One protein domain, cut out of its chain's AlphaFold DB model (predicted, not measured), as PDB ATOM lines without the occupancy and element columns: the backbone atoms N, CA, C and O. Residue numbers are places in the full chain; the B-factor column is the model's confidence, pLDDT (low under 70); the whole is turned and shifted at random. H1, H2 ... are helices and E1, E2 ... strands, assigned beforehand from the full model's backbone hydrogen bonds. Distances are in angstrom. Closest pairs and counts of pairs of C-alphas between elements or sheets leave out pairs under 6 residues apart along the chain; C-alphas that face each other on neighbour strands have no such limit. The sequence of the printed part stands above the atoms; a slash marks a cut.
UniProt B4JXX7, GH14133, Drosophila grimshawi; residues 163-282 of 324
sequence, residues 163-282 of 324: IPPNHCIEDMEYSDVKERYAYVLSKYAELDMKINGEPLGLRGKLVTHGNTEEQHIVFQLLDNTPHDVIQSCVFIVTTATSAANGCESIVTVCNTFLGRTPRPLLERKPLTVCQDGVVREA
ATOM      1  N   ILE A 163      -4.491  22.206   7.370       82.75
ATOM      2  CA  ILE A 163      -3.927  23.515   7.690       82.75
ATOM      3  C   ILE A 163      -5.008  24.317   8.444       82.75
ATOM      4  O   ILE A 163      -6.098  24.525   7.907       82.75
ATOM      5  N   PRO A 164      -4.749  24.781   9.682       71.94
ATOM      6  CA  PRO A 164      -5.699  25.618  10.414       71.94
ATOM      7  C   PRO A 164      -6.010  26.944   9.685       71.94
ATOM      8  O   PRO A 164      -5.112  27.500   9.049       71.94
ATOM      9  N   PRO A 165      -7.232  27.505   9.811       66.69
ATOM     10  CA  PRO A 165      -8.265  27.117  10.774       66.69
ATOM     11  C   PRO A 165      -9.033  25.839  10.407       66.69
ATOM     12  O   PRO A 165      -9.105  24.959  11.251       66.69
ATOM     13  N   ASN A 166      -9.549  25.718   9.178       75.00
ATOM     14  CA  ASN A 166     -10.395  24.601   8.725       75.00
ATOM     15  C   ASN A 166     -10.167  24.300   7.228       75.00
ATOM     16  O   ASN A 166     -11.087  24.449   6.426       75.00
ATOM     17  N   HIS A 167      -8.945  23.938   6.832       82.44
ATOM     18  CA  HIS A 167      -8.635  23.534   5.456       82.44
ATOM     19  C   HIS A 167      -7.956  22.163   5.440       82.44
ATOM     20  O   HIS A 167      -6.914  22.014   6.074       82.44
ATOM     21  N   CYS A 168      -8.504  21.173   4.735       87.44
ATOM     22  CA  CYS A 168      -7.901  19.842   4.610       87.44
ATOM     23  C   CYS A 168      -7.850  19.379   3.150       87.44
ATOM     24  O   CYS A 168      -8.701  19.743   2.345       87.44
ATOM     25  N   ILE A 169      -6.842  18.571   2.816       89.25
ATOM     26  CA  ILE A 169      -6.657  17.939   1.503       89.25
ATOM     27  C   ILE A 169      -6.449  16.443   1.729       89.25
ATOM     28  O   ILE A 169      -5.481  16.075   2.392       89.25
ATOM     29  N   GLU A 170      -7.299  15.587   1.166       89.31
ATOM     30  CA  GLU A 170      -7.316  14.133   1.405       89.31
ATOM     31  C   GLU A 170      -7.334  13.332   0.090       89.31
ATOM     32  O   GLU A 170      -7.786  13.826  -0.941       89.31
ATOM     33  N   ASP A 171      -6.803  12.102   0.088       89.50
ATOM     34  CA  ASP A 171      -6.942  11.177  -1.053       89.50
ATOM     35  C   ASP A 171      -8.340  10.545  -1.066       89.50
ATOM     36  O   ASP A 171      -8.731   9.920  -0.085       89.50
ATOM     37  N   MET A 172      -9.053  10.659  -2.189       90.44
ATOM     38  CA  MET A 172     -10.317   9.944  -2.419       90.44
ATOM     39  C   MET A 172     -10.055   8.473  -2.779       90.44
ATOM     40  O   MET A 172      -9.054   8.174  -3.447       90.44
ATOM     41  N   GLU A 173     -10.956   7.551  -2.415       90.75
ATOM     42  CA  GLU A 173     -10.827   6.154  -2.842       90.75
ATOM     43  C   GLU A 173     -11.158   6.007  -4.338       90.75
ATOM     44  O   GLU A 173     -11.988   6.717  -4.900       90.75
ATOM     45  N   TYR A 174     -10.475   5.087  -5.025       88.50
ATOM     46  CA  TYR A 174     -10.593   4.916  -6.478       88.50
ATOM     47  C   TYR A 174     -12.022   4.579  -6.950       88.50
ATOM     48  O   TYR A 174     -12.377   4.913  -8.081       88.50
ATOM     49  N   SER A 175     -12.843   3.959  -6.095       91.50
ATOM     50  CA  SER A 175     -14.293   3.807  -6.276       91.50
ATOM     51  C   SER A 175     -14.972   5.153  -6.509       91.50
ATOM     52  O   SER A 175     -15.573   5.378  -7.559       91.50
ATOM     53  N   ASP A 176     -14.798   6.060  -5.557       91.25
ATOM     54  CA  ASP A 176     -15.517   7.324  -5.429       91.25
ATOM     55  C   ASP A 176     -15.095   8.278  -6.549       91.25
ATOM     56  O   ASP A 176     -15.918   8.955  -7.164       91.25
ATOM     57  N   VAL A 177     -13.800   8.272  -6.888       92.31
ATOM     58  CA  VAL A 177     -13.278   9.033  -8.032       92.31
ATOM     59  C   VAL A 177     -13.844   8.499  -9.346       92.31
ATOM     60  O   VAL A 177     -14.176   9.294 -10.225       92.31
ATOM     61  N   LYS A 178     -13.983   7.176  -9.504       92.00
ATOM     62  CA  LYS A 178     -14.573   6.577 -10.711       92.00
ATOM     63  C   LYS A 178     -16.064   6.899 -10.828       92.00
ATOM     64  O   LYS A 178     -16.521   7.218 -11.926       92.00
ATOM     65  N   GLU A 179     -16.803   6.841  -9.725       92.94
ATOM     66  CA  GLU A 179     -18.223   7.198  -9.678       92.94
ATOM     67  C   GLU A 179     -18.432   8.685  -9.987       92.94
ATOM     68  O   GLU A 179     -19.181   9.026 -10.905       92.94
ATOM     69  N   ARG A 180     -17.695   9.581  -9.322       91.94
ATOM     70  CA  ARG A 180     -17.818  11.025  -9.559       91.94
ATOM     71  C   ARG A 180     -17.316  11.443 -10.944       91.94
ATOM     72  O   ARG A 180     -17.892  12.346 -11.544       91.94
ATOM     73  N   TYR A 181     -16.313  10.760 -11.502       91.94
ATOM     74  CA  TYR A 181     -15.907  10.941 -12.902       91.94
ATOM     75  C   TYR A 181     -17.042  10.559 -13.866       91.94
ATOM     76  O   TYR A 181     -17.348  11.323 -14.780       91.94
ATOM     77  N   ALA A 182     -17.719   9.428 -13.635       91.50
ATOM     78  CA  ALA A 182     -18.874   9.017 -14.436       91.50
ATOM     79  C   ALA A 182     -20.062   9.995 -14.309       91.50
ATOM     80  O   ALA A 182     -20.704  10.293 -15.314       91.50
ATOM     81  N   TYR A 183     -20.303  10.547 -13.115       92.19
ATOM     82  CA  TYR A 183     -21.289  11.611 -12.886       92.19
ATOM     83  C   TYR A 183     -20.974  12.890 -13.677       92.19
ATOM     84  O   TYR A 183     -21.840  13.415 -14.374       92.19
ATOM     85  N   VAL A 184     -19.727  13.379 -13.640       90.88
ATOM     86  CA  VAL A 184     -19.340  14.563 -14.431       90.88
ATOM     87  C   VAL A 184     -19.494  14.290 -15.934       90.88
ATOM     88  O   VAL A 184     -19.988  15.147 -16.668       90.88
ATOM     89  N   LEU A 185     -19.154  13.082 -16.398       90.12
ATOM     90  CA  LEU A 185     -19.381  12.686 -17.791       90.12
ATOM     91  C   LEU A 185     -20.868  12.635 -18.175       90.12
ATOM     92  O   LEU A 185     -21.194  13.039 -19.293       90.12
ATOM     93  N   SER A 186     -21.772  12.179 -17.298       90.94
ATOM     94  CA  SER A 186     -23.211  12.204 -17.600       90.94
ATOM     95  C   SER A 186     -23.738  13.636 -17.657       90.94
ATOM     96  O   SER A 186     -24.454  13.974 -18.595       90.94
ATOM     97  N   LYS A 187     -23.299  14.504 -16.738       89.56
ATOM     98  CA  LYS A 187     -23.710  15.916 -16.695       89.56
ATOM     99  C   LYS A 187     -23.246  16.717 -17.913       89.56
ATOM    100  O   LYS A 187     -24.005  17.541 -18.415       89.56
ATOM    101  N   TYR A 188     -22.067  16.420 -18.464       87.50
ATOM    102  CA  TYR A 188     -21.664  16.958 -19.769       87.50
ATOM    103  C   TYR A 188     -22.432  16.326 -20.947       87.50
ATOM    104  O   TYR A 188     -22.718  17.018 -21.922       87.50
ATOM    105  N   ALA A 189     -22.810  15.045 -20.880       87.12
ATOM    106  CA  ALA A 189     -23.603  14.395 -21.931       87.12
ATOM    107  C   ALA A 189     -25.066  14.886 -21.993       87.12
ATOM    108  O   ALA A 189     -25.647  14.897 -23.075       87.12
ATOM    109  N   GLU A 190     -25.645  15.336 -20.874       87.56
ATOM    110  CA  GLU A 190     -26.982  15.956 -20.808       87.56
ATOM    111  C   GLU A 190     -27.090  17.255 -21.641       87.56
ATOM    112  O   GLU A 190     -28.187  17.619 -22.058       87.56
ATOM    113  N   LEU A 191     -25.962  17.913 -21.938       84.44
ATOM    114  CA  LEU A 191     -25.866  19.126 -22.767       84.44
ATOM    115  C   LEU A 191     -25.221  18.869 -24.148       84.44
ATOM    116  O   LEU A 191     -24.643  19.778 -24.737       84.44
ATOM    117  N   ASP A 192     -25.221  17.619 -24.628       81.75
ATOM    118  CA  ASP A 192     -24.505  17.135 -25.833       81.75
ATOM    119  C   ASP A 192     -22.978  17.411 -25.843       81.75
ATOM    120  O   ASP A 192     -22.248  17.081 -26.779       81.75
ATOM    121  N   MET A 193     -22.427  17.917 -24.736       77.81
ATOM    122  CA  MET A 193     -21.001  18.178 -24.526       77.81
ATOM    123  C   MET A 193     -20.204  16.898 -24.219       77.81
ATOM    124  O   MET A 193     -19.268  16.890 -23.415       77.81
ATOM    125  N   LYS A 194     -20.536  15.790 -24.885       78.62
ATOM    126  CA  LYS A 194     -19.945  14.477 -24.621       78.62
ATOM    127  C   LYS A 194     -18.417  14.493 -24.766       78.62
ATOM    128  O   LYS A 194     -17.865  14.896 -25.794       78.62
ATOM    129  N   ILE A 195     -17.735  13.982 -23.743       76.38
ATOM    130  CA  ILE A 195     -16.306  13.655 -23.771       76.38
ATOM    131  C   ILE A 195     -16.184  12.170 -24.145       76.38
ATOM    132  O   ILE A 195     -16.928  11.331 -23.637       76.38
ATOM    133  N   ASN A 196     -15.283  11.847 -25.074       73.44
ATOM    134  CA  ASN A 196     -15.087  10.492 -25.597       73.44
ATOM    135  C   ASN A 196     -13.683   9.973 -25.247       73.44
ATOM    136  O   ASN A 196     -12.736  10.754 -25.185       73.44
ATOM    137  N   GLY A 197     -13.554   8.653 -25.085       73.94
ATOM    138  CA  GLY A 197     -12.323   7.980 -24.657       73.94
ATOM    139  C   GLY A 197     -12.367   7.538 -23.190       73.94
ATOM    140  O   GLY A 197     -13.197   8.005 -22.416       73.94
ATOM    141  N   GLU A 198     -11.482   6.613 -22.818       79.69
ATOM    142  CA  GLU A 198     -11.294   6.151 -21.436       79.69
ATOM    143  C   GLU A 198     -10.020   6.795 -20.854       79.69
ATOM    144  O   GLU A 198      -9.018   6.900 -21.571       79.69
ATOM    145  N   PRO A 199     -10.013   7.261 -19.589       85.00
ATOM    146  CA  PRO A 199      -8.822   7.858 -19.000       85.00
ATOM    147  C   PRO A 199      -7.735   6.805 -18.726       85.00
ATOM    148  O   PRO A 199      -7.962   5.823 -18.024       85.00
ATOM    149  N   LEU A 200      -6.509   7.066 -19.195       83.12
ATOM    150  CA  LEU A 200      -5.308   6.247 -18.953       83.12
ATOM    151  C   LEU A 200      -4.938   6.134 -17.464       83.12
ATOM    152  O   LEU A 200      -4.199   5.241 -17.052       83.12
ATOM    153  N   GLY A 201      -5.408   7.085 -16.661       84.56
ATOM    154  CA  GLY A 201      -5.210   7.134 -15.224       84.56
ATOM    155  C   GLY A 201      -6.162   8.142 -14.597       84.56
ATOM    156  O   GLY A 201      -6.460   9.178 -15.194       84.56
ATOM    157  N   LEU A 202      -6.626   7.819 -13.391       89.38
ATOM    158  CA  LEU A 202      -7.622   8.577 -12.644       89.38
ATOM    159  C   LEU A 202      -7.179   8.700 -11.177       89.38
ATOM    160  O   LEU A 202      -6.741   7.717 -10.569       89.38
ATOM    161  N   ARG A 203      -7.240   9.913 -10.620       90.00
ATOM    162  CA  ARG A 203      -6.881  10.251  -9.231       90.00
ATOM    163  C   ARG A 203      -7.835  11.320  -8.708       90.00
ATOM    164  O   ARG A 203      -8.222  12.195  -9.469       90.00
ATOM    165  N   GLY A 204      -8.172  11.275  -7.425       90.62
ATOM    166  CA  GLY A 204      -9.038  12.270  -6.800       90.62
ATOM    167  C   GLY A 204      -8.437  12.823  -5.521       90.62
ATOM    168  O   GLY A 204      -7.825  12.082  -4.747       90.62
ATOM    169  N   LYS A 205      -8.627  14.122  -5.307       90.56
ATOM    170  CA  LYS A 205      -8.387  14.788  -4.030       90.56
ATOM    171  C   LYS A 205      -9.678  15.438  -3.554       90.56
ATOM    172  O   LYS A 205     -10.283  16.197  -4.306       90.56
ATOM    173  N   LEU A 206     -10.062  15.169  -2.311       90.88
ATOM    174  CA  LEU A 206     -11.071  15.956  -1.612       90.88
ATOM    175  C   LEU A 206     -10.353  17.126  -0.943       90.88
ATOM    176  O   LEU A 206      -9.353  16.925  -0.251       90.88
ATOM    177  N   VAL A 207     -10.838  18.340  -1.166       89.44
ATOM    178  CA  VAL A 207     -10.321  19.564  -0.557       89.44
ATOM    179  C   VAL A 207     -11.465  20.222   0.197       89.44
ATOM    180  O   VAL A 207     -12.441  20.644  -0.410       89.44
ATOM    181  N   THR A 208     -11.370  20.309   1.518       87.62
ATOM    182  CA  THR A 208     -12.374  20.988   2.346       87.62
ATOM    183  C   THR A 208     -11.842  22.338   2.813       87.62
ATOM    184  O   THR A 208     -10.646  22.499   3.082       87.62
ATOM    185  N   HIS A 209     -12.715  23.339   2.876       83.69
ATOM    186  CA  HIS A 209     -12.390  24.684   3.346       83.69
ATOM    187  C   HIS A 209     -13.617  25.320   4.019       83.69
ATOM    188  O   HIS A 209     -14.487  25.893   3.363       83.69
ATOM    189  N   GLY A 210     -13.715  25.209   5.346       82.38
ATOM    190  CA  GLY A 210     -14.892  25.668   6.093       82.38
ATOM    191  C   GLY A 210     -16.178  24.956   5.647       82.38
ATOM    192  O   GLY A 210     -16.349  23.780   5.945       82.38
ATOM    193  N   ASN A 211     -17.055  25.670   4.931       80.81
ATOM    194  CA  ASN A 211     -18.350  25.173   4.435       80.81
ATOM    195  C   ASN A 211     -18.348  24.858   2.920       80.81
ATOM    196  O   ASN A 211     -19.410  24.753   2.303       80.81
ATOM    197  N   THR A 212     -17.176  24.769   2.289       82.75
ATOM    198  CA  THR A 212     -17.041  24.361   0.882       82.75
ATOM    199  C   THR A 212     -16.196  23.104   0.769       82.75
ATOM    200  O   THR A 212     -15.114  23.032   1.360       82.75
ATOM    201  N   GLU A 213     -16.669  22.145  -0.019       88.25
ATOM    202  CA  GLU A 213     -15.935  20.942  -0.399       88.25
ATOM    203  C   GLU A 213     -15.675  20.977  -1.908       88.25
ATOM    204  O   GLU A 213     -16.562  21.289  -2.700       88.25
ATOM    205  N   GLU A 214     -14.454  20.662  -2.323       90.56
ATOM    206  CA  GLU A 214     -14.058  20.579  -3.725       90.56
ATOM    207  C   GLU A 214     -13.503  19.186  -4.013       90.56
ATOM    208  O   GLU A 214     -12.596  18.700  -3.332       90.56
ATOM    209  N   GLN A 215     -14.018  18.539  -5.050       91.19
ATOM    210  CA  GLN A 215     -13.575  17.220  -5.487       91.19
ATOM    211  C   GLN A 215     -12.772  17.385  -6.778       91.19
ATOM    212  O   GLN A 215     -13.325  17.629  -7.852       91.19
ATOM    213  N   HIS A 216     -11.448  17.297  -6.645       92.00
ATOM    214  CA  HIS A 216     -10.463  17.506  -7.709       92.00
ATOM    215  C   HIS A 216     -10.134  16.171  -8.380       92.00
ATOM    216  O   HIS A 216      -9.285  15.410  -7.905       92.00
ATOM    217  N   ILE A 217     -10.816  15.879  -9.484       92.56
ATOM    218  CA  ILE A 217     -10.718  14.631 -10.247       92.56
ATOM    219  C   ILE A 217      -9.702  14.820 -11.374       92.56
ATOM    220  O   ILE A 217     -10.020  15.339 -12.442       92.56
ATOM    221  N   VAL A 218      -8.463  14.398 -11.135       90.31
ATOM    222  CA  VAL A 218      -7.361  14.459 -12.098       90.31
ATOM    223  C   VAL A 218      -7.395  13.225 -12.999       90.31
ATOM    224  O   VAL A 218      -7.296  12.092 -12.518       90.31
ATOM    225  N   PHE A 219      -7.472  13.439 -14.310       87.56
ATOM    226  CA  PHE A 219      -7.475  12.376 -15.313       87.56
ATOM    227  C   PHE A 219      -6.506  12.657 -16.467       87.56
ATOM    228  O   PHE A 219      -6.122  13.799 -16.733       87.56
ATOM    229  N   GLN A 220      -6.089  11.594 -17.155       83.44
ATOM    230  CA  GLN A 220      -5.247  11.674 -18.350       83.44
ATOM    231  C   GLN A 220      -5.945  11.000 -19.523       83.44
ATOM    232  O   GLN A 220      -6.292   9.826 -19.427       83.44
ATOM    233  N   LEU A 221      -6.137  11.728 -20.621       77.25
ATOM    234  CA  LEU A 221      -6.754  11.218 -21.846       77.25
ATOM    235  C   LEU A 221      -5.698  11.106 -22.949       77.25
ATOM    236  O   LEU A 221      -4.855  11.994 -23.086       77.25
ATOM    237  N   LEU A 222      -5.764  10.046 -23.753       73.00
ATOM    238  CA  LEU A 222      -5.039   9.961 -25.020       73.00
ATOM    239  C   LEU A 222      -5.904  10.587 -26.125       73.00
ATOM    240  O   LEU A 222      -6.997  10.089 -26.391       73.00
ATOM    241  N   ASP A 223      -5.442  11.662 -26.765       64.31
ATOM    242  CA  ASP A 223      -6.046  12.133 -28.020       64.31
ATOM    243  C   ASP A 223      -5.477  11.294 -29.174       64.31
ATOM    244  O   ASP A 223      -4.268  11.348 -29.421       64.31
ATOM    245  N   ASN A 224      -6.344  10.549 -29.880       58.00
ATOM    246  CA  ASN A 224      -6.040   9.662 -31.021       58.00
ATOM    247  C   ASN A 224      -5.610  10.455 -32.278       58.00
ATOM    248  O   ASN A 224      -6.166  10.331 -33.371       58.00
ATOM    249  N   THR A 225      -4.626  11.326 -32.100       57.69
ATOM    250  CA  THR A 225      -3.987  12.155 -33.119       57.69
ATOM    251  C   THR A 225      -2.728  11.478 -33.646       57.69
ATOM    252  O   THR A 225      -2.132  10.689 -32.922       57.69
ATOM    253  N   PRO A 226      -2.212  11.870 -34.827       53.66
ATOM    254  CA  PRO A 226      -0.919  11.399 -35.350       53.66
ATOM    255  C   PRO A 226       0.328  11.734 -34.497       53.66
ATOM    256  O   PRO A 226       1.451  11.669 -34.997       53.66
ATOM    257  N   HIS A 227       0.148  12.180 -33.250       57.34
ATOM    258  CA  HIS A 227       1.190  12.575 -32.302       57.34
ATOM    259  C   HIS A 227       0.934  12.031 -30.876       57.34
ATOM    260  O   HIS A 227       1.634  12.456 -29.956       57.34
ATOM    261  N   ASP A 228      -0.074  11.166 -30.678       60.47
ATOM    262  CA  ASP A 228      -0.416  10.503 -29.403       60.47
ATOM    263  C   ASP A 228      -0.409  11.441 -28.179       60.47
ATOM    264  O   ASP A 228       0.224  11.191 -27.148       60.47
ATOM    265  N   VAL A 229      -1.093  12.585 -28.304       64.31
ATOM    266  CA  VAL A 229      -1.045  13.646 -27.290       64.31
ATOM    267  C   VAL A 229      -1.805  13.224 -26.032       64.31
ATOM    268  O   VAL A 229      -3.034  13.295 -25.974       64.31
ATOM    269  N   ILE A 230      -1.060  12.855 -24.989       69.88
ATOM    270  CA  ILE A 230      -1.598  12.684 -23.636       69.88
ATOM    271  C   ILE A 230      -1.907  14.068 -23.052       69.88
ATOM    272  O   ILE A 230      -0.992  14.835 -22.737       69.88
ATOM    273  N   GLN A 231      -3.190  14.377 -22.869       74.62
ATOM    274  CA  GLN A 231      -3.637  15.574 -22.156       74.62
ATOM    275  C   GLN A 231      -3.955  15.224 -20.700       74.62
ATOM    276  O   GLN A 231      -4.606  14.220 -20.421       74.62
ATOM    277  N   SER A 232      -3.496  16.059 -19.763       80.31
ATOM    278  CA  SER A 232      -3.813  15.925 -18.337       80.31
ATOM    279  C   SER A 232      -4.814  17.004 -17.947       80.31
ATOM    280  O   SER A 232      -4.489  18.195 -18.002       80.31
ATOM    281  N   CYS A 233      -6.001  16.576 -17.536       84.44
ATOM    282  CA  CYS A 233      -7.128  17.426 -17.180       84.44
ATOM    283  C   CYS A 233      -7.555  17.202 -15.725       84.44
ATOM    284  O   CYS A 233      -7.203  16.197 -15.102       84.44
ATOM    285  N   VAL A 234      -8.312  18.154 -15.192       89.38
ATOM    286  CA  VAL A 234      -8.920  18.109 -13.864       89.38
ATOM    287  C   VAL A 234     -10.372  18.550 -13.995       89.38
ATOM    288  O   VAL A 234     -10.630  19.607 -14.573       89.38
ATOM    289  N   PHE A 235     -11.307  17.771 -13.454       90.88
ATOM    290  CA  PHE A 235     -12.617  18.301 -13.078       90.88
ATOM    291  C   PHE A 235     -12.546  18.766 -11.628       90.88
ATOM    292  O   PHE A 235     -12.099  18.009 -10.766       90.88
ATOM    293  N   ILE A 236     -12.979  19.991 -11.359       90.44
ATOM    294  CA  ILE A 236     -13.160  20.521 -10.009       90.44
ATOM    295  C   ILE A 236     -14.666  20.584  -9.787       90.44
ATOM    296  O   ILE A 236     -15.347  21.357 -10.461       90.44
ATOM    297  N   VAL A 237     -15.185  19.735  -8.899       90.75
ATOM    298  CA  VAL A 237     -16.601  19.758  -8.508       90.75
ATOM    299  C   VAL A 237     -16.715  20.395  -7.131       90.75
ATOM    300  O   VAL A 237     -16.334  19.775  -6.138       90.75
ATOM    301  N   THR A 238     -17.206  21.628  -7.075       89.25
ATOM    302  CA  THR A 238     -17.350  22.406  -5.839       89.25
ATOM    303  C   THR A 238     -18.782  22.316  -5.326       89.25
ATOM    304  O   THR A 238     -19.726  22.678  -6.032       89.25
ATOM    305  N   THR A 239     -18.944  21.880  -4.080       84.44
ATOM    306  CA  THR A 239     -20.211  21.890  -3.346       84.44
ATOM    307  C   THR A 239     -20.099  22.857  -2.166       84.44
ATOM    308  O   THR A 239     -19.173  22.805  -1.355       84.44
ATOM    309  N   ALA A 240     -21.040  23.794  -2.073       70.38
ATOM    310  CA  ALA A 240     -21.105  24.745  -0.969       70.38
ATOM    311  C   ALA A 240     -22.207  24.302  -0.002       70.38
ATOM    312  O   ALA A 240     -23.387  24.575  -0.226       70.38
ATOM    313  N   THR A 241     -21.832  23.620   1.083       58.78
ATOM    314  CA  THR A 241     -22.781  22.998   2.028       58.78
ATOM    315  C   THR A 241     -23.615  24.017   2.812       58.78
ATOM    316  O   THR A 241     -24.608  23.647   3.433       58.78
ATOM    317  N   SER A 242     -23.264  25.307   2.739       52.19
ATOM    318  CA  SER A 242     -24.061  26.425   3.260       52.19
ATOM    319  C   SER A 242     -24.533  27.433   2.198       52.19
ATOM    320  O   SER A 242     -24.890  28.554   2.560       52.19
ATOM    321  N   ALA A 243     -24.521  27.098   0.903       51.94
ATOM    322  CA  ALA A 243     -25.136  27.949  -0.121       51.94
ATOM    323  C   ALA A 243     -26.656  27.730  -0.158       51.94
ATOM    324  O   ALA A 243     -27.120  26.606  -0.340       51.94
ATOM    325  N   ALA A 244     -27.432  28.813  -0.047       50.38
ATOM    326  CA  ALA A 244     -28.897  28.774   0.066       50.38
ATOM    327  C   ALA A 244     -29.629  28.098  -1.114       50.38
ATOM    328  O   ALA A 244     -30.788  27.720  -0.972       50.38
ATOM    329  N   ASN A 245     -28.949  27.918  -2.251       59.59
ATOM    330  CA  ASN A 245     -29.505  27.340  -3.477       59.59
ATOM    331  C   ASN A 245     -29.122  25.857  -3.674       59.59
ATOM    332  O   ASN A 245     -29.626  25.209  -4.587       59.59
ATOM    333  N   GLY A 246     -28.205  25.315  -2.857       70.00
ATOM    334  CA  GLY A 246     -27.836  23.894  -2.870       70.00
ATOM    335  C   GLY A 246     -27.235  23.344  -4.173       70.00
ATOM    336  O   GLY A 246     -27.276  22.132  -4.369       70.00
ATOM    337  N   CYS A 247     -26.721  24.199  -5.065       82.06
ATOM    338  CA  CYS A 247     -26.171  23.789  -6.358       82.06
ATOM    339  C   CYS A 247     -24.688  23.385  -6.275       82.06
ATOM    340  O   CYS A 247     -23.909  23.981  -5.527       82.06
ATOM    341  N   GLU A 248     -24.290  22.420  -7.102       87.62
ATOM    342  CA  GLU A 248     -22.893  22.088  -7.392       87.62
ATOM    343  C   GLU A 248     -22.375  22.922  -8.575       87.62
ATOM    344  O   GLU A 248     -23.122  23.199  -9.518       87.62
ATOM    345  N   SER A 249     -21.086  23.261  -8.567       89.19
ATOM    346  CA  SER A 249     -20.376  23.823  -9.724       89.19
ATOM    347  C   SER A 249     -19.353  22.818 -10.253       89.19
ATOM    348  O   SER A 249     -18.671  22.168  -9.463       89.19
ATOM    349  N   ILE A 250     -19.243  22.680 -11.575       89.88
ATOM    350  CA  ILE A 250     -18.294  21.785 -12.253       89.88
ATOM    351  C   ILE A 250     -17.424  22.618 -13.196       89.88
ATOM    352  O   ILE A 250     -17.916  23.149 -14.191       89.88
ATOM    353  N   VAL A 251     -16.121  22.691 -12.923       88.38
ATOM    354  CA  VAL A 251     -15.130  23.379 -13.768       88.38
ATOM    355  C   VAL A 251     -14.180  22.354 -14.388       88.38
ATOM    356  O   VAL A 251     -13.680  21.469 -13.692       88.38
ATOM    357  N   THR A 252     -13.886  22.479 -15.685       86.88
ATOM    358  CA  THR A 252     -12.884  21.651 -16.382       86.88
ATOM    359  C   THR A 252     -11.619  22.462 -16.649       86.88
ATOM    360  O   THR A 252     -11.684  23.517 -17.274       86.88
ATOM    361  N   VAL A 253     -10.454  21.959 -16.229       82.88
ATOM    362  CA  VAL A 253      -9.144  22.589 -16.483       82.88
ATOM    363  C   VAL A 253      -8.192  21.578 -17.123       82.88
ATOM    364  O   VAL A 253      -7.841  20.574 -16.506       82.88
ATOM    365  N   CYS A 254      -7.736  21.839 -18.351       79.50
ATOM    366  CA  CYS A 254      -6.814  20.969 -19.095       79.50
ATOM    367  C   CYS A 254      -5.456  21.643 -19.343       79.50
ATOM    368  O   CYS A 254      -5.382  22.819 -19.688       79.50
ATOM    369  N   ASN A 255      -4.359  20.891 -19.188       71.00
ATOM    370  CA  ASN A 255      -3.003  21.429 -19.335       71.00
ATOM    371  C   ASN A 255      -2.614  21.684 -20.802       71.00
ATOM    372  O   ASN A 255      -2.245  20.763 -21.535       71.00
ATOM    373  N   THR A 256      -2.559  22.955 -21.188       53.31
ATOM    374  CA  THR A 256      -2.107  23.454 -22.498       53.31
ATOM    375  C   THR A 256      -0.573  23.520 -22.617       53.31
ATOM    376  O   THR A 256       0.011  24.533 -22.990       53.31
ATOM    377  N   PHE A 257       0.130  22.414 -22.330       44.44
ATOM    378  CA  PHE A 257       1.602  22.340 -22.454       44.44
ATOM    379  C   PHE A 257       2.133  22.344 -23.903       44.44
ATOM    380  O   PHE A 257       3.349  22.320 -24.116       44.44
ATOM    381  N   LEU A 258       1.248  22.387 -24.898       47.16
ATOM    382  CA  LEU A 258       1.581  22.622 -26.301       47.16
ATOM    383  C   LEU A 258       1.210  24.061 -26.670       47.16
ATOM    384  O   LEU A 258       0.149  24.535 -26.290       47.16
ATOM    385  N   GLY A 259       2.026  24.724 -27.496       42.44
ATOM    386  CA  GLY A 259       1.717  26.043 -28.078       42.44
ATOM    387  C   GLY A 259       0.631  26.017 -29.165       42.44
ATOM    388  O   GLY A 259       0.700  26.783 -30.120       42.44
ATOM    389  N   ARG A 260      -0.325  25.091 -29.058       47.69
ATOM    390  CA  ARG A 260      -1.567  25.028 -29.836       47.69
ATOM    391  C   ARG A 260      -2.706  25.230 -28.841       47.69
ATOM    392  O   ARG A 260      -2.599  24.764 -27.708       47.69
ATOM    393  N   THR A 261      -3.778  25.896 -29.258       43.75
ATOM    394  CA  THR A 261      -5.000  25.998 -28.450       43.75
ATOM    395  C   THR A 261      -5.471  24.609 -28.001       43.75
ATOM    396  O   THR A 261      -5.236  23.623 -28.720       43.75
ATOM    397  N   PRO A 262      -6.113  24.488 -26.822       46.62
ATOM    398  CA  PRO A 262      -6.784  23.247 -26.466       46.62
ATOM    399  C   PRO A 262      -7.779  22.907 -27.580       46.62
ATOM    400  O   PRO A 262      -8.395  23.785 -28.184       46.62
ATOM    401  N   ARG A 263      -7.909  21.622 -27.916       51.53
ATOM    402  CA  ARG A 263      -8.915  21.226 -28.905       51.53
ATOM    403  C   ARG A 263     -10.312  21.424 -28.296       51.53
ATOM    404  O   ARG A 263     -10.495  21.005 -27.149       51.53
ATOM    405  N   PRO A 264     -11.316  21.914 -29.055       51.12
ATOM    406  CA  PRO A 264     -12.684  22.143 -28.557       51.12
ATOM    407  C   PRO A 264     -13.408  20.919 -27.957       51.12
ATOM    408  O   PRO A 264     -14.505  21.033 -27.433       51.12
ATOM    409  N   LEU A 265     -12.809  19.726 -28.032       51.38
ATOM    410  CA  LEU A 265     -13.296  18.498 -27.399       51.38
ATOM    411  C   LEU A 265     -13.072  18.458 -25.872       51.38
ATOM    412  O   LEU A 265     -13.688  17.632 -25.193       51.38
ATOM    413  N   LEU A 266     -12.176  19.297 -25.339       61.62
ATOM    414  CA  LEU A 266     -11.784  19.318 -23.920       61.62
ATOM    415  C   LEU A 266     -11.808  20.716 -23.283       61.62
ATOM    416  O   LEU A 266     -11.813  20.818 -22.060       61.62
ATOM    417  N   GLU A 267     -11.883  21.778 -24.082       63.78
ATOM    418  CA  GLU A 267     -12.310  23.091 -23.600       63.78
ATOM    419  C   GLU A 267     -13.828  23.045 -23.375       63.78
ATOM    420  O   GLU A 267     -14.598  22.833 -24.311       63.78
ATOM    421  N   ARG A 268     -14.257  23.138 -22.113       73.19
ATOM    422  CA  ARG A 268     -15.662  23.003 -21.709       73.19
ATOM    423  C   ARG A 268     -16.068  24.195 -20.863       73.19
ATOM    424  O   ARG A 268     -15.344  24.559 -19.938       73.19
ATOM    425  N   LYS A 269     -17.251  24.745 -21.141       82.38
ATOM    426  CA  LYS A 269     -17.884  25.717 -20.248       82.38
ATOM    427  C   LYS A 269     -18.055  25.097 -18.849       82.38
ATOM    428  O   LYS A 269     -18.289  23.881 -18.752       82.38
ATOM    429  N   PRO A 270     -17.940  25.888 -17.769       85.94
ATOM    430  CA  PRO A 270     -18.326  25.421 -16.447       85.94
ATOM    431  C   PRO A 270     -19.819  25.082 -16.427       85.94
ATOM    432  O   PRO A 270     -20.598  25.665 -17.184       85.94
ATOM    433  N   LEU A 271     -20.224  24.147 -15.571       86.06
ATOM    434  CA  LEU A 271     -21.629  23.788 -15.374       86.06
ATOM    435  C   LEU A 271     -22.085  24.155 -13.966       86.06
ATOM    436  O   LEU A 271     -21.322  24.029 -13.010       86.06
ATOM    437  N   THR A 272     -23.352  24.526 -13.828       86.88
ATOM    438  CA  THR A 272     -24.045  24.601 -12.535       86.88
ATOM    439  C   THR A 272     -25.156  23.556 -12.505       86.88
ATOM    440  O   THR A 272     -25.967  23.480 -13.430       86.88
ATOM    441  N   VAL A 273     -25.185  22.735 -11.455       85.00
ATOM    442  CA  VAL A 273     -26.157  21.647 -11.269       85.00
ATOM    443  C   VAL A 273     -26.918  21.899  -9.973       85.00
ATOM    444  O   VAL A 273     -26.358  21.766  -8.889       85.00
ATOM    445  N   CYS A 274     -28.187  22.290 -10.068       84.00
ATOM    446  CA  CYS A 274     -29.017  22.596  -8.898       84.00
ATOM    447  C   CYS A 274     -29.894  21.406  -8.474       84.00
ATOM    448  O   CYS A 274     -30.040  20.433  -9.215       84.00
ATOM    449  N   GLN A 275     -30.502  21.488  -7.282       72.44
ATOM    450  CA  GLN A 275     -31.326  20.406  -6.712       72.44
ATOM    451  C   GLN A 275     -32.538  20.023  -7.581       72.44
ATOM    452  O   GLN A 275     -32.991  18.883  -7.521       72.44
ATOM    453  N   ASP A 276     -32.988  20.923  -8.460       65.12
ATOM    454  CA  ASP A 276     -34.003  20.675  -9.496       65.12
ATOM    455  C   ASP A 276     -33.574  19.621 -10.548       65.12
ATOM    456  O   ASP A 276     -34.324  19.318 -11.474       65.12
ATOM    457  N   GLY A 277     -32.333  19.122 -10.483       64.44
ATOM    458  CA  GLY A 277     -31.720  18.212 -11.456       64.44
ATOM    459  C   GLY A 277     -31.245  18.898 -12.743       64.44
ATOM    460  O   GLY A 277     -30.434  18.326 -13.474       64.44
ATOM    461  N   VAL A 278     -31.709  20.127 -12.993       69.12
ATOM    462  CA  VAL A 278     -31.376  20.944 -14.163       69.12
ATOM    463  C   VAL A 278     -29.891  21.308 -14.161       69.12
ATOM    464  O   VAL A 278     -29.405  22.019 -13.279       69.12
ATOM    465  N   VAL A 279     -29.195  20.853 -15.201       73.50
ATOM    466  CA  VAL A 279     -27.851  21.308 -15.566       73.50
ATOM    467  C   VAL A 279     -27.976  22.586 -16.379       73.50
ATOM    468  O   VAL A 279     -28.787  22.659 -17.303       73.50
ATOM    469  N   ARG A 280     -27.154  23.581 -16.066       78.56
ATOM    470  CA  ARG A 280     -26.991  24.792 -16.874       78.56
ATOM    471  C   ARG A 280     -25.522  24.947 -17.227       78.56
ATOM    472  O   ARG A 280     -24.657  24.628 -16.411       78.56
ATOM    473  N   GLU A 281     -25.242  25.458 -18.419       76.88
ATOM    474  CA  GLU A 281     -23.957  26.118 -18.641       76.88
ATOM    475  C   GLU A 281     -23.887  27.307 -17.676       76.88
ATOM    476  O   GLU A 281     -24.878  28.018 -17.503       76.88
ATOM    477  N   ALA A 282     -22.751  27.502 -17.012       67.56
ATOM    478  CA  ALA A 282     -22.538  28.719 -16.250       67.56
ATOM    479  C   ALA A 282     -22.403  29.878 -17.241       67.56
ATOM    480  O   ALA A 282     -21.508  29.871 -18.093       67.56
TER     481      ALA A 282
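Overview. This is residues 163 to 282 of the 324 residues of the protein "GH14133" of Drosophila grimshawi (UniProt B4JXX7). One twisted sheet of seven strands makes a curving wall, with a single helix, H1, packed over one of its faces and no named helix over the other. The long hairpin strands E3 and E4 lie in the middle of the wall, E1 and the short E7 are at its two edges, and the loop of residues 224 to 228 between E3 and E4 makes one far end of the longest axis. The printed part has 120 residues with one named helix and seven named strands, in the order E1 H1 E2 E3 E4 E5 E6 E7. The sheet runs E1 E2 E3 E4 E5 E6 E7, antiparallel throughout, and the class is mixed, helices and strands. The whole is compact, with a radius of gyration of the C-alphas of 15.1 A and spans of 47 by 33 by 28 A.

Along the chain. E1 holds residues 167 to 171, 14.1 A from first to last C-alpha, and C-alpha 167 is at (-8.635, 23.534, 5.456). H1 follows with residues 174 to 189, 22.3 A long, from C-alpha 174 at (-10.593, 4.916, -6.478). E2 holds residues 201 to 209 over 26.5 A. E3, residues 212 to 223, is 33.3 A long, and E4, residues 229 to 240, is 34.9 A long; with 12 residues each they are the longest strands by residues. E5 holds residues 248 to 254 over 19.9 A. E6, residues 271 to 273, and E7, residues 279 to 281, are short, 6.5 A and 6.9 A. E7 ends with C-alpha 281 at (-23.957, 26.118, -18.641).

Arrangement. E1 and E7 are the edge strands of the sheet, and the others are inner strands. E1 and E2 are antiparallel at 159 degrees between their directions, with N 170 and O 206 at 2.8 A. From E2 to E7 the strands form a meander, each strand the antiparallel neighbour of the one before, with no named helix between. In the hairpin of E2 and E3, N 207 and O 214 are 2.8 A apart. In the hairpin of E3 and E4, at 163 degrees, N 215 and O 237 are 2.8 A apart. In the hairpin of E4 and E5, N 236 and O 251 are 2.8 A apart. E5 and E6 form a hairpin with N 248 and O 273 at 2.8 A. E6 and E7 form one with N 272 and O 280 at 2.9 A; these quoted pairs are within hydrogen-bond range. From edge to edge the strands' lines turn by 110 degrees. H1 is on the sheet, and the two make two layers, a helix on one face of a sheet. The closest C-alphas of H1 and E2 are those of Val 177 and Gly 204, 5.5 A apart. Those of H1 and E3 are Val 177 and Ile 217, 6.5 A apart, and those of H1 and E7 are Lys 187 and Val 279, 6.9 A apart. H1 and E6 are near each other, with 5 pairs of C-alphas within 10 A. In H1 every O i to N i+4 pair is within hydrogen-bond range. Among the strands that are apart are E1 and E4, and E4 and E7.

Size, cuts and confidence. The two C-alphas farthest apart in the domain are those of Pro 165 and Pro 226, at 49.3 A. The printed part has no cut. The long links are H1 to E2, with 11 residues between them, and E5 to E6, with 16, residues 255 to 270. The mean pLDDT of the printed part is 77.9, and 30 residues are under 70: residue 165, residues 223 to 230, 241 to 245, 256 to 267 and 276 to 278, and residue 282.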